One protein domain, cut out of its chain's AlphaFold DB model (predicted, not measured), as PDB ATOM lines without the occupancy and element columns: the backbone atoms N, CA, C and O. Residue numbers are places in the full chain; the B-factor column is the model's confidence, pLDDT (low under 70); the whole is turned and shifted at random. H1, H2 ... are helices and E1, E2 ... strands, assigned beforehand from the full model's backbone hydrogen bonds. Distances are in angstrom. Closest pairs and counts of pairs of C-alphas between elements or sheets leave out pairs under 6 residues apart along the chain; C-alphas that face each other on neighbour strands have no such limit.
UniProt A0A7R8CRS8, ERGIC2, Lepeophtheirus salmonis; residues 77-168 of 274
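This is residues 77 to 168 of the 274 residues of the protein "ERGIC2" of Lepeophtheirus salmonis (UniProt A0A7R8CRS8). Picture an open V: one arm is a long, twisted ribbon of E1 and E3 with short E2 beside E3 near the joint, the other is helical, with H1 along it, H3 packing on residues 113 to 114 of H1, and H2 towards the tip. Residues 122 to 127 stick out at that tip, and the arms are joined by unnamed stretches. The 92 printed residues hold E1, E2, H1, H2, H3 and E3 in chain order; the sheet order is E1, E3, E2, antiparallel, and the class is mixed. The whole is loose, with a radius of gyration of the C-alphas of 16.0 A and spans of 44 by 38 by 21 A.

Start at E1, residues 77 to 85, antiparallel to E3, residues 157 to 167, at 166 degrees; look for N 77 and O 166, 2.8 A apart and within hydrogen-bond range. E2, residues 96 to 99, is antiparallel to E3 at 151 degrees, with N 97 and O 159 within range at 2.9 A. This sheet is strongly twisted. H1, residues 107 to 123, is apart from E1 and E3. H2, residues 128 to 132, is close to H1 but not clearly touching, the closest C-alphas being those of Leu 121 and Ile 128, 5.8 A. H3, residues 137 to 141, only just touches H1, with 3 pairs of C-alphas within 8 A, the closest those of Ile 114 and Leu 140, 6.3 A. Each O i to N i+4 pair is within range in H1 and H2; H3 has 0 of 1, but 2 of 2 O i to N i+3 pairs.

Find C-alpha 77 at (102.467, 106.642, 16.471), where E1 begins its 24.5 A. H1 runs 24.8 A from C-alpha 107 at (74.000, 98.244, 14.558). E3 runs 30.3 A to C-alpha 167 at (106.449, 106.867, 21.065).

The C-alphas farthest apart, those of His 126 and Asp 152, are 46.1 A apart. The printed part has no cut. The link from H3 to E3, 15 residues, is long. Look for pLDDT under 70 at residues 124 to 142.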
ATOM      1  N   LEU A  77     103.553 107.481  16.961       88.06
ATOM      2  CA  LEU A  77     102.467 106.642  16.471       88.06
ATOM      3  C   LEU A  77     101.164 107.107  17.120       88.06
ATOM      4  O   LEU A  77     101.055 107.118  18.345       88.06
ATOM      5  N   GLU A  78     100.192 107.480  16.298       88.31
ATOM      6  CA  GLU A  78      98.844 107.809  16.757       88.31
ATOM      7  C   GLU A  78      98.006 106.531  16.763       88.31
ATOM      8  O   GLU A  78      97.830 105.883  15.730       88.31
ATOM      9  N   ILE A  79      97.540 106.131  17.944       87.38
ATOM     10  CA  ILE A  79      96.668 104.972  18.121       87.38
ATOM     11  C   ILE A  79      95.271 105.484  18.424       87.38
ATOM     12  O   ILE A  79      95.050 106.102  19.464       87.38
ATOM     13  N   ASN A  80      94.329 105.184  17.536       88.44
ATOM     14  CA  ASN A  80      92.919 105.466  17.760       88.44
ATOM     15  C   ASN A  80      92.306 104.305  18.537       88.44
ATOM     16  O   ASN A  80      92.377 103.151  18.106       88.44
ATOM     17  N   VAL A  81      91.736 104.614  19.693       86.69
ATOM     18  CA  VAL A  81      91.094 103.650  20.580       86.69
ATOM     19  C   VAL A  81      89.618 104.009  20.659       86.69
ATOM     20  O   VAL A  81      89.289 105.153  20.950       86.69
ATOM     21  N   ASP A  82      88.751 103.035  20.393       87.56
ATOM     22  CA  ASP A  82      87.304 103.119  20.609       87.56
ATOM     23  C   ASP A  82      86.859 101.809  21.266       87.56
ATOM     24  O   ASP A  82      86.962 100.729  20.672       87.56
ATOM     25  N   ILE A  83      86.480 101.883  22.541       88.38
ATOM     26  CA  ILE A  83      86.136 100.725  23.369       88.38
ATOM     27  C   ILE A  83      84.866 101.043  24.149       88.38
ATOM     28  O   ILE A  83      84.788 102.053  24.838       88.38
ATOM     29  N   THR A  84      83.892 100.136  24.112       88.88
ATOM     30  CA  THR A  84      82.680 100.213  24.937       88.88
ATOM     31  C   THR A  84      82.704  99.124  26.005       88.88
ATOM     32  O   THR A  84      82.874  97.944  25.689       88.88
ATOM     33  N   ILE A  85      82.532  99.512  27.266       91.75
ATOM     34  CA  ILE A  85      82.600  98.632  28.438       91.75
ATOM     35  C   ILE A  85      81.240  98.634  29.144       91.75
ATOM     36  O   ILE A  85      80.635  99.690  29.303       91.75
ATOM     37  N   ALA A  86      80.766  97.464  29.587       91.94
ATOM     38  CA  ALA A  86      79.528  97.300  30.362       91.94
ATOM     39  C   ALA A  86      79.710  97.732  31.833       91.94
ATOM     40  O   ALA A  86      79.661  96.910  32.751       91.94
ATOM     41  N   THR A  87      80.019  99.008  32.049       90.00
ATOM     42  CA  THR A  87      80.253  99.612  33.366       90.00
ATOM     43  C   THR A  87      79.823 101.080  33.361       90.00
ATOM     44  O   THR A  87      79.986 101.735  32.332       90.00
ATOM     45  N   PRO A  88      79.363 101.638  34.497       88.50
ATOM     46  CA  PRO A  88      79.068 103.066  34.593       88.50
ATOM     47  C   PRO A  88      80.353 103.907  34.496       88.50
ATOM     48  O   PRO A  88      81.346 103.586  35.154       88.50
ATOM     49  N   CYS A  89      80.312 105.015  33.749       89.81
ATOM     50  CA  CYS A  89      81.476 105.876  33.500       89.81
ATOM     51  C   CYS A  89      82.111 106.456  34.780       89.81
ATOM     52  O   CYS A  89      83.321 106.554  34.891       89.81
ATOM     53  N   LYS A  90      81.344 106.681  35.859       86.69
ATOM     54  CA  LYS A  90      81.862 107.222  37.143       86.69
ATOM     55  C   LYS A  90      83.065 106.478  37.756       86.69
ATOM     56  O   LYS A  90      83.701 107.017  38.659       86.69
ATOM     57  N   ALA A  91      83.309 105.229  37.362       84.31
ATOM     58  CA  ALA A  91      84.416 104.413  37.855       84.31
ATOM     59  C   ALA A  91      85.693 104.501  36.995       84.31
ATOM     60  O   ALA A  91      86.716 103.930  37.376       84.31
ATOM     61  N   ILE A  92      85.639 105.172  35.845       85.50
ATOM     62  CA  ILE A  92      86.729 105.302  34.882       85.50
ATOM     63  C   ILE A  92      87.209 106.773  34.925       85.50
ATOM     64  O   ILE A  92      86.510 107.664  35.407       85.50
ATOM     65  N   GLY A  93      88.484 107.007  34.605       78.44
ATOM     66  CA  GLY A  93      89.119 108.333  34.656       78.44
ATOM     67  C   GLY A  93      89.613 108.819  33.293       78.44
ATOM     68  O   GLY A  93      90.650 109.480  33.235       78.44
ATOM     69  N   ALA A  94      88.956 108.410  32.211       81.12
ATOM     70  CA  ALA A  94      89.319 108.717  30.831       81.12
ATOM     71  C   ALA A  94      88.304 109.679  30.185       81.12
ATOM     72  O   ALA A  94      87.359 110.130  30.826       81.12
ATOM     73  N   ASP A  95      88.528 110.025  28.915       81.81
ATOM     74  CA  ASP A  95      87.519 110.729  28.117       81.81
ATOM     75  C   ASP A  95      86.398 109.743  27.761       81.81
ATOM     76  O   ASP A  95      86.644 108.681  27.175       81.81
ATOM     77  N   GLU A  96      85.190 110.047  28.220       85.94
ATOM     78  CA  GLU A  96      84.112 109.079  28.398       85.94
ATOM     79  C   GLU A  96      82.777 109.629  27.907       85.94
ATOM     80  O   GLU A  96      82.403 110.768  28.183       85.94
ATOM     81  N   GLU A  97      82.032 108.775  27.212       87.81
ATOM     82  CA  GLU A  97      80.666 109.033  26.775       87.81
ATOM     83  C   GLU A  97      79.732 107.961  27.364       87.81
ATOM     84  O   GLU A  97      79.931 106.756  27.152       87.81
ATOM     85  N   ASP A  98      78.709 108.396  28.106       88.12
ATOM     86  CA  ASP A  98      77.670 107.515  28.651       88.12
ATOM     87  C   ASP A  98      76.838 106.914  27.504       88.12
ATOM     88  O   ASP A  98      76.282 107.623  26.663       88.12
ATOM     89  N   THR A  99      76.739 105.585  27.452       90.12
ATOM     90  CA  THR A  99      76.051 104.858  26.373       90.12
ATOM     91  C   THR A  99      75.312 103.625  26.905       90.12
ATOM     92  O   THR A  99      75.294 103.357  28.105       90.12
ATOM     93  N   TRP A 100      74.650 102.884  26.013       91.19
ATOM     94  CA  TRP A 100      74.019 101.604  26.350       91.19
ATOM     95  C   TRP A 100      74.815 100.439  25.787       91.19
ATOM     96  O   TRP A 100      75.209 100.476  24.616       91.19
ATOM     97  N   PHE A 101      74.996  99.391  26.590       89.38
ATOM     98  CA  PHE A 101      75.715  98.187  26.176       89.38
ATOM     99  C   PHE A 101      74.962  97.436  25.080       89.38
ATOM    100  O   PHE A 101      75.560  96.856  24.171       89.38
ATOM    101  N   ASP A 102      73.633  97.460  25.151       89.62
ATOM    102  CA  ASP A 102      72.787  96.832  24.157       89.62
ATOM    103  C   ASP A 102      72.802  97.630  22.849       89.62
ATOM    104  O   ASP A 102      72.543  98.833  22.835       89.62
ATOM    105  N   LEU A 103      73.075  96.966  21.724       88.62
ATOM    106  CA  LEU A 103      73.112  97.605  20.402       88.62
ATOM    107  C   LEU A 103      71.709  97.768  19.798       88.62
ATOM    108  O   LEU A 103      70.835  96.914  19.990       88.62
ATOM    109  N   ASP A 104      71.518  98.806  18.975       89.56
ATOM    110  CA  ASP A 104      70.317  98.944  18.140       89.56
ATOM    111  C   ASP A 104      70.234  97.825  17.085       89.56
ATOM    112  O   ASP A 104      71.246  97.271  16.645       89.56
ATOM    113  N   ARG A 105      69.019  97.507  16.625       89.38
ATOM    114  CA  ARG A 105      68.758  96.459  15.624       89.38
ATOM    115  C   ARG A 105      69.556  96.657  14.337       89.38
ATOM    116  O   ARG A 105      69.948  95.674  13.718       89.38
ATOM    117  N   VAL A 106      69.805  97.908  13.949       87.94
ATOM    118  CA  VAL A 106      70.590  98.249  12.753       87.94
ATOM    119  C   VAL A 106      72.096  98.082  12.991       87.94
ATOM    120  O   VAL A 106      72.822  97.719  12.071       87.94
ATOM    121  N   GLN A 107      72.574  98.309  14.216       89.25
ATOM    122  CA  GLN A 107      74.000  98.244  14.558       89.25
ATOM    123  C   GLN A 107      74.491  96.803  14.782       89.25
ATOM    124  O   GLN A 107      75.625  96.477  14.429       89.25
ATOM    125  N   ARG A 108      73.636  95.930  15.336       89.56
ATOM    126  CA  ARG A 108      73.936  94.512  15.622       89.56
ATOM    127  C   ARG A 108      74.574  93.744  14.448       89.56
ATOM    128  O   ARG A 108      75.668  93.215  14.649       89.56
ATOM    129  N   PRO A 109      73.982  93.702  13.234       90.50
ATOM    130  CA  PRO A 109      74.542  92.916  12.129       90.50
ATOM    131  C   PRO A 109      75.922  93.415  11.683       90.50
ATOM    132  O   PRO A 109      76.776  92.613  11.309       90.50
ATOM    133  N   THR A 110      76.179  94.723  11.763       87.12
ATOM    134  CA  THR A 110      77.489  95.299  11.430       87.12
ATOM    135  C   THR A 110      78.555  94.858  12.428       87.12
ATOM    136  O   THR A 110      79.626  94.406  12.026       87.12
ATOM    137  N   LEU A 111      78.261  94.917  13.733       88.38
ATOM    138  CA  LEU A 111      79.198  94.456  14.759       88.38
ATOM    139  C   LEU A 111      79.483  92.951  14.632       88.38
ATOM    140  O   LEU A 111      80.624  92.520  14.789       88.38
ATOM    141  N   GLU A 112      78.462  92.145  14.336       90.56
ATOM    142  CA  GLU A 112      78.615  90.706  14.103       90.56
ATOM    143  C   GLU A 112      79.491  90.410  12.881       90.56
ATOM    144  O   GLU A 112      80.370  89.545  12.953       90.56
ATOM    145  N   ALA A 113      79.317  91.163  11.791       88.31
ATOM    146  CA  ALA A 113      80.169  91.066  10.612       88.31
ATOM    147  C   ALA A 113      81.632  91.399  10.951       88.31
ATOM    148  O   ALA A 113      82.529  90.625  10.613       88.31
ATOM    149  N   ILE A 114      81.871  92.484  11.698       86.00
ATOM    150  CA  ILE A 114      83.210  92.886  12.159       86.00
ATOM    151  C   ILE A 114      83.834  91.809  13.057       86.00
ATOM    152  O   ILE A 114      84.991  91.433  12.872       86.00
ATOM    153  N   ARG A 115      83.083  91.263  14.024       87.25
ATOM    154  CA  ARG A 115      83.567  90.187  14.909       87.25
ATOM    155  C   ARG A 115      83.930  88.929  14.126       87.25
ATOM    156  O   ARG A 115      84.983  88.345  14.373       87.25
ATOM    157  N   THR A 116      83.078  88.527  13.189       86.50
ATOM    158  CA  THR A 116      83.296  87.343  12.346       86.50
ATOM    159  C   THR A 116      84.537  87.519  11.478       86.50
ATOM    160  O   THR A 116      85.375  86.622  11.404       86.50
ATOM    161  N   PHE A 117      84.706  88.704  10.894       82.44
ATOM    162  CA  PHE A 117      85.886  89.059  10.116       82.44
ATOM    163  C   PHE A 117      87.167  89.035  10.965       82.44
ATOM    164  O   PHE A 117      88.140  88.380  10.602       82.44
ATOM    165  N   ASN A 118      87.148  89.659  12.146       83.25
ATOM    166  CA  ASN A 118      88.282  89.649  13.073       83.25
ATOM    167  C   ASN A 118      88.639  88.237  13.557       83.25
ATOM    168  O   ASN A 118      89.816  87.935  13.756       83.25
ATOM    169  N   LYS A 119      87.645  87.360  13.742       85.94
ATOM    170  CA  LYS A 119      87.871  85.949  14.074       85.94
ATOM    171  C   LYS A 119      88.591  85.225  12.935       85.94
ATOM    172  O   LYS A 119      89.603  84.577  13.182       85.94
ATOM    173  N   TYR A 120      88.118  85.402  11.703       80.50
ATOM    174  CA  TYR A 120      88.735  84.815  10.514       80.50
ATOM    175  C   TYR A 120      90.204  85.243  10.356       80.50
ATOM    176  O   TYR A 120      91.071  84.397  10.154       80.50
ATOM    177  N   LEU A 121      90.508  86.533  10.558       78.44
ATOM    178  CA  LEU A 121      91.883  87.046  10.511       78.44
ATOM    179  C   LEU A 121      92.810  86.406  11.557       78.44
ATOM    180  O   LEU A 121      93.996  86.246  11.294       78.44
ATOM    181  N   ARG A 122      92.304  86.056  12.747       78.94
ATOM    182  CA  ARG A 122      93.115  85.436  13.813       78.94
ATOM    183  C   ARG A 122      93.352  83.944  13.596       78.94
ATOM    184  O   ARG A 122      94.374  83.431  14.040       78.94
ATOM    185  N   GLU A 123      92.405  83.250  12.972       80.69
ATOM    186  CA  GLU A 123      92.476  81.800  12.766       80.69
ATOM    187  C   GLU A 123      93.271  81.436  11.497       80.69
ATOM    188  O   GLU A 123      94.033  80.468  11.512       80.69
ATOM    189  N   GLU A 124      93.186  82.231  10.420       69.81
ATOM    190  CA  GLU A 124      93.917  81.981   9.169       69.81
ATOM    191  C   GLU A 124      95.204  82.823   9.043       69.81
ATOM    192  O   GLU A 124      95.269  83.831   8.337       69.81
ATOM    193  N   TYR A 125      96.278  82.340   9.677       56.97
ATOM    194  CA  TYR A 125      97.616  82.961   9.771       56.97
ATOM    195  C   TYR A 125      98.301  83.357   8.441       56.97
ATOM    196  O   TYR A 125      99.303  84.073   8.459       56.97
ATOM    197  N   HIS A 126      97.794  82.921   7.283       59.88
ATOM    198  CA  HIS A 126      98.385  83.200   5.965       59.88
ATOM    199  C   HIS A 126      97.373  83.685   4.913       59.88
ATOM    200  O   HIS A 126      97.684  83.649   3.725       59.88
ATOM    201  N   ALA A 127      96.169  84.111   5.309       59.19
ATOM    202  CA  ALA A 127      95.155  84.629   4.379       59.19
ATOM    203  C   ALA A 127      94.932  86.144   4.502       59.19
ATOM    204  O   ALA A 127      94.379  86.763   3.589       59.19
ATOM    205  N   ILE A 128      95.407  86.752   5.594       63.41
ATOM    206  CA  ILE A 128      95.246  88.178   5.906       63.41
ATOM    207  C   ILE A 128      95.705  89.052   4.730       63.41
ATOM    208  O   ILE A 128      95.019  89.999   4.341       63.41
ATOM    209  N   GLN A 129      96.811  88.677   4.083       60.62
ATOM    210  CA  GLN A 129      97.346  89.408   2.941       60.62
ATOM    211  C   GLN A 129      96.525  89.331   1.656       60.62
ATOM    212  O   GLN A 129      96.540  90.260   0.857       60.62
ATOM    213  N   ASN A 130      95.766  88.261   1.452       61.94
ATOM    214  CA  ASN A 130      94.903  88.160   0.278       61.94
ATOM    215  C   ASN A 130      93.606  88.959   0.470       61.94
ATOM    216  O   ASN A 130      92.888  89.222  -0.494       61.94
ATOM    217  N   LEU A 131      93.310  89.352   1.714       63.47
ATOM    218  CA  LEU A 131      92.062  89.993   2.104       63.47
ATOM    219  C   LEU A 131      92.209  91.503   2.317       63.47
ATOM    220  O   LEU A 131      91.333  92.245   1.880       63.47
ATOM    221  N   LEU A 132      93.310  91.954   2.928       65.00
ATOM    222  CA  LEU A 132      93.599  93.372   3.202       65.00
ATOM    223  C   LEU A 132      93.757  94.214   1.926       65.00
ATOM    224  O   LEU A 132      93.355  95.373   1.908       65.00
ATOM    225  N   TRP A 133      94.310  93.637   0.852       58.88
ATOM    226  CA  TRP A 133      94.614  94.362  -0.392       58.88
ATOM    227  C   TRP A 133      93.615  94.112  -1.527       58.88
ATOM    228  O   TRP A 133      93.681  94.774  -2.564       58.88
ATOM    229  N   LYS A 134      92.648  93.203  -1.345       59.22
ATOM    230  CA  LYS A 134      91.544  93.047  -2.293       59.22
ATOM    231  C   LYS A 134      90.603  94.237  -2.113       59.22
ATOM    232  O   LYS A 134      89.891  94.330  -1.113       59.22
ATOM    233  N   SER A 135      90.639  95.169  -3.064       49.75
ATOM    234  CA  SER A 135      89.823  96.388  -3.080       49.75
ATOM    235  C   SER A 135      88.345  96.044  -2.849       49.75
ATOM    236  O   SER A 135      87.688  95.493  -3.733       49.75
ATOM    237  N   GLY A 136      87.848  96.303  -1.638       54.19
ATOM    238  CA  GLY A 136      86.490  95.956  -1.203       54.19
ATOM    239  C   GLY A 136      86.389  95.540   0.267       54.19
ATOM    240  O   GLY A 136      85.401  95.864   0.918       54.19
ATOM    241  N   SER A 137      87.427  94.915   0.836       56.16
ATOM    242  CA  SER A 137      87.419  94.484   2.248       56.16
ATOM    243  C   SER A 137      87.553  95.635   3.253       56.16
ATOM    244  O   SER A 137      87.177  95.490   4.412       56.16
ATOM    245  N   LEU A 138      88.039  96.803   2.815       56.88
ATOM    246  CA  LEU A 138      88.174  97.989   3.669       56.88
ATOM    247  C   LEU A 138      86.809  98.541   4.128       56.88
ATOM    248  O   LEU A 138      86.736  99.217   5.146       56.88
ATOM    249  N   SER A 139      85.717  98.198   3.431       54.16
ATOM    250  CA  SER A 139      84.359  98.615   3.813       54.16
ATOM    251  C   SER A 139      83.877  98.001   5.134       54.16
ATOM    252  O   SER A 139      82.890  98.488   5.680       54.16
ATOM    253  N   LEU A 140      84.524  96.943   5.644       58.06
ATOM    254  CA  LEU A 140      84.189  96.368   6.952       58.06
ATOM    255  C   LEU A 140      84.851  97.098   8.127       58.06
ATOM    256  O   LEU A 140      84.410  96.915   9.255       58.06
ATOM    257  N   TYR A 141      85.853  97.946   7.882       60.19
ATOM    258  CA  TYR A 141      86.446  98.826   8.898       60.19
ATOM    259  C   TYR A 141      85.714 100.177   8.978       60.19
ATOM    260  O   TYR A 141      86.321 101.207   9.253       60.19
ATOM    261  N   GLY A 142      84.414 100.192   8.679       63.44
ATOM    262  CA  GLY A 142      83.572 101.358   8.923       63.44
ATOM    263  C   GLY A 142      83.254 101.488  10.410       63.44
ATOM    264  O   GLY A 142      83.048 100.483  11.094       63.44
ATOM    265  N   GLU A 143      83.192 102.723  10.902       71.50
ATOM    266  CA  GLU A 143      82.627 103.017  12.219       71.50
ATOM    267  C   GLU A 143      81.195 102.473  12.315       71.50
ATOM    268  O   GLU A 143      80.460 102.404  11.320       71.50
ATOM    269  N   LEU A 144      80.782 102.064  13.519       82.19
ATOM    270  CA  LEU A 144      79.401 101.643  13.731       82.19
ATOM    271  C   LEU A 144      78.467 102.817  13.391       82.19
ATOM    272  O   LEU A 144      78.725 103.943  13.818       82.19
ATOM    273  N   PRO A 145      77.362 102.580  12.657       84.62
ATOM    274  CA  PRO A 145      76.426 103.649  12.340       84.62
ATOM    275  C   PRO A 145      75.851 104.241  13.633       84.62
ATOM    276  O   PRO A 145      75.685 103.500  14.609       84.62
ATOM    277  N   PRO A 146      75.505 105.541  13.658       84.88
ATOM    278  CA  PRO A 146      74.947 106.162  14.847       84.88
ATOM    279  C   PRO A 146      73.631 105.489  15.233       84.88
ATOM    280  O   PRO A 146      72.837 105.065  14.382       84.88
ATOM    281  N   ARG A 147      73.405 105.391  16.540       86.00
ATOM    282  CA  ARG A 147      72.188 104.816  17.104       86.00
ATOM    283  C   ARG A 147      70.983 105.675  16.710       86.00
ATOM    284  O   ARG A 147      71.027 106.893  16.847       86.00
ATOM    285  N   ARG A 148      69.901 105.050  16.235       86.81
ATOM    286  CA  ARG A 148      68.661 105.765  15.864       86.81
ATOM    287  C   ARG A 148      67.636 105.820  16.992       86.81
ATOM    288  O   ARG A 148      66.872 106.774  17.068       86.81
ATOM    289  N   VAL A 149      67.599 104.781  17.828       86.19
ATOM    290  CA  VAL A 149      66.625 104.621  18.912       86.19
ATOM    291  C   VAL A 149      67.334 104.759  20.251       86.19
ATOM    292  O   VAL A 149      68.250 103.991  20.556       86.19
ATOM    293  N   ILE A 150      66.895 105.736  21.036       87.06
ATOM    294  CA  ILE A 150      67.352 105.978  22.402       87.06
ATOM    295  C   ILE A 150      66.407 105.195  23.326       87.06
ATOM    296  O   ILE A 150      65.204 105.450  23.272       87.06
ATOM    297  N   PRO A 151      66.890 104.195  24.082       87.50
ATOM    298  CA  PRO A 151      66.050 103.469  25.028       87.50
ATOM    299  C   PRO A 151      65.757 104.329  26.269       87.50
ATOM    300  O   PRO A 151      66.585 105.142  26.671       87.50
ATOM    301  N   ASP A 152      64.604 104.111  26.907       87.31
ATOM    302  CA  ASP A 152      64.166 104.830  28.122       87.31
ATOM    303  C   ASP A 152      64.840 104.312  29.415       87.31
ATOM    304  O   ASP A 152      64.362 104.523  30.531       87.31
ATOM    305  N   GLU A 153      65.950 103.595  29.269       87.12
ATOM    306  CA  GLU A 153      66.702 102.968  30.352       87.12
ATOM    307  C   GLU A 153      67.906 103.839  30.736       87.12
ATOM    308  O   GLU A 153      68.451 104.544  29.882       87.12
ATOM    309  N   PRO A 154      68.372 103.803  31.996       89.19
ATOM    310  CA  PRO A 154      69.606 104.487  32.363       89.19
ATOM    311  C   PRO A 154      70.800 103.908  31.590       89.19
ATOM    312  O   PRO A 154      70.810 102.730  31.237       89.19
ATOM    313  N   HIS A 155      71.817 104.735  31.354       90.06
ATOM    314  CA  HIS A 155      73.062 104.302  30.722       90.06
ATOM    315  C   HIS A 155      73.760 103.225  31.567       90.06
ATOM    316  O   HIS A 155      74.009 103.423  32.759       90.06
ATOM    317  N   ASP A 156      74.067 102.088  30.946       91.00
ATOM    318  CA  ASP A 156      74.703 100.920  31.565       91.00
ATOM    319  C   ASP A 156      76.100 100.619  30.992       91.00
ATOM    320  O   ASP A 156      76.782  99.698  31.454       91.00
ATOM    321  N   ALA A 157      76.555 101.414  30.019       92.00
ATOM    322  CA  ALA A 157      77.864 101.291  29.404       92.00
ATOM    323  C   ALA A 157      78.605 102.619  29.304       92.00
ATOM    324  O   ALA A 157      78.020 103.699  29.253       92.00
ATOM    325  N   CYS A 158      79.921 102.497  29.192       91.75
ATOM    326  CA  CYS A 158      80.819 103.612  28.980       91.75
ATOM    327  C   CYS A 158      81.607 103.410  27.690       91.75
ATOM    328  O   CYS A 158      82.237 102.361  27.508       91.75
ATOM    329  N   ARG A 159      81.570 104.396  26.791       90.75
ATOM    330  CA  ARG A 159      82.365 104.410  25.563       90.75
ATOM    331  C   ARG A 159      83.569 105.319  25.751       90.75
ATOM    332  O   ARG A 159      83.431 106.524  25.929       90.75
ATOM    333  N   ILE A 160      84.748 104.724  25.664       91.00
ATOM    334  CA  ILE A 160      86.034 105.406  25.722       91.00
ATOM    335  C   ILE A 160      86.511 105.561  24.288       91.00
ATOM    336  O   ILE A 160      86.754 104.560  23.610       91.00
ATOM    337  N   HIS A 161      86.654 106.801  23.837       89.81
ATOM    338  CA  HIS A 161      87.177 107.099  22.514       89.81
ATOM    339  C   HIS A 161      88.268 108.163  22.604       89.81
ATOM    340  O   HIS A 161      88.182 109.099  23.390       89.81
ATOM    341  N   GLY A 162      89.334 108.002  21.825       88.62
ATOM    342  CA  GLY A 162      90.433 108.955  21.832       88.62
ATOM    343  C   GLY A 162      91.590 108.539  20.941       88.62
ATOM    344  O   GLY A 162      91.695 107.393  20.501       88.62
ATOM    345  N   SER A 163      92.482 109.493  20.686       89.50
ATOM    346  CA  SER A 163      93.752 109.239  20.013       89.50
ATOM    347  C   SER A 163      94.892 109.360  21.020       89.50
ATOM    348  O   SER A 163      95.035 110.353  21.732       89.50
ATOM    349  N   LEU A 164      95.700 108.309  21.115       88.69
ATOM    350  CA  LEU A 164      96.874 108.259  21.972       88.69
ATOM    351  C   LEU A 164      98.110 108.409  21.094       88.69
ATOM    352  O   LEU A 164      98.413 107.535  20.282       88.69
ATOM    353  N   THR A 165      98.851 109.502  21.263       90.25
ATOM    354  CA  THR A 165     100.138 109.679  20.581       90.25
ATOM    355  C   THR A 165     101.238 109.032  21.419       90.25
ATOM    356  O   THR A 165     101.685 109.606  22.416       90.25
ATOM    357  N   LEU A 166     101.671 107.833  21.040       89.00
ATOM    358  CA  LEU A 166     102.719 107.092  21.737       89.00
ATOM    359  C   LEU A 166     104.038 107.155  20.966       89.00
ATOM    360  O   LEU A 166     104.080 107.267  19.740       89.00
ATOM    361  N   ASN A 167     105.148 107.060  21.692       88.38
ATOM    362  CA  ASN A 167     106.449 106.867  21.065       88.38
ATOM    363  C   ASN A 167     106.558 105.423  20.561       88.38
ATOM    364  O   ASN A 167     106.113 104.493  21.235       88.38
ATOM    365  N   LYS A 168     107.186 105.225  19.399       84.62
ATOM    366  CA  LYS A 168     107.511 103.885  18.902       84.62
ATOM    367  C   LYS A 168     108.529 103.236  19.845       84.62
ATOM    368  O   LYS A 168     109.636 103.744  20.003       84.62
TER     369      LYS A 168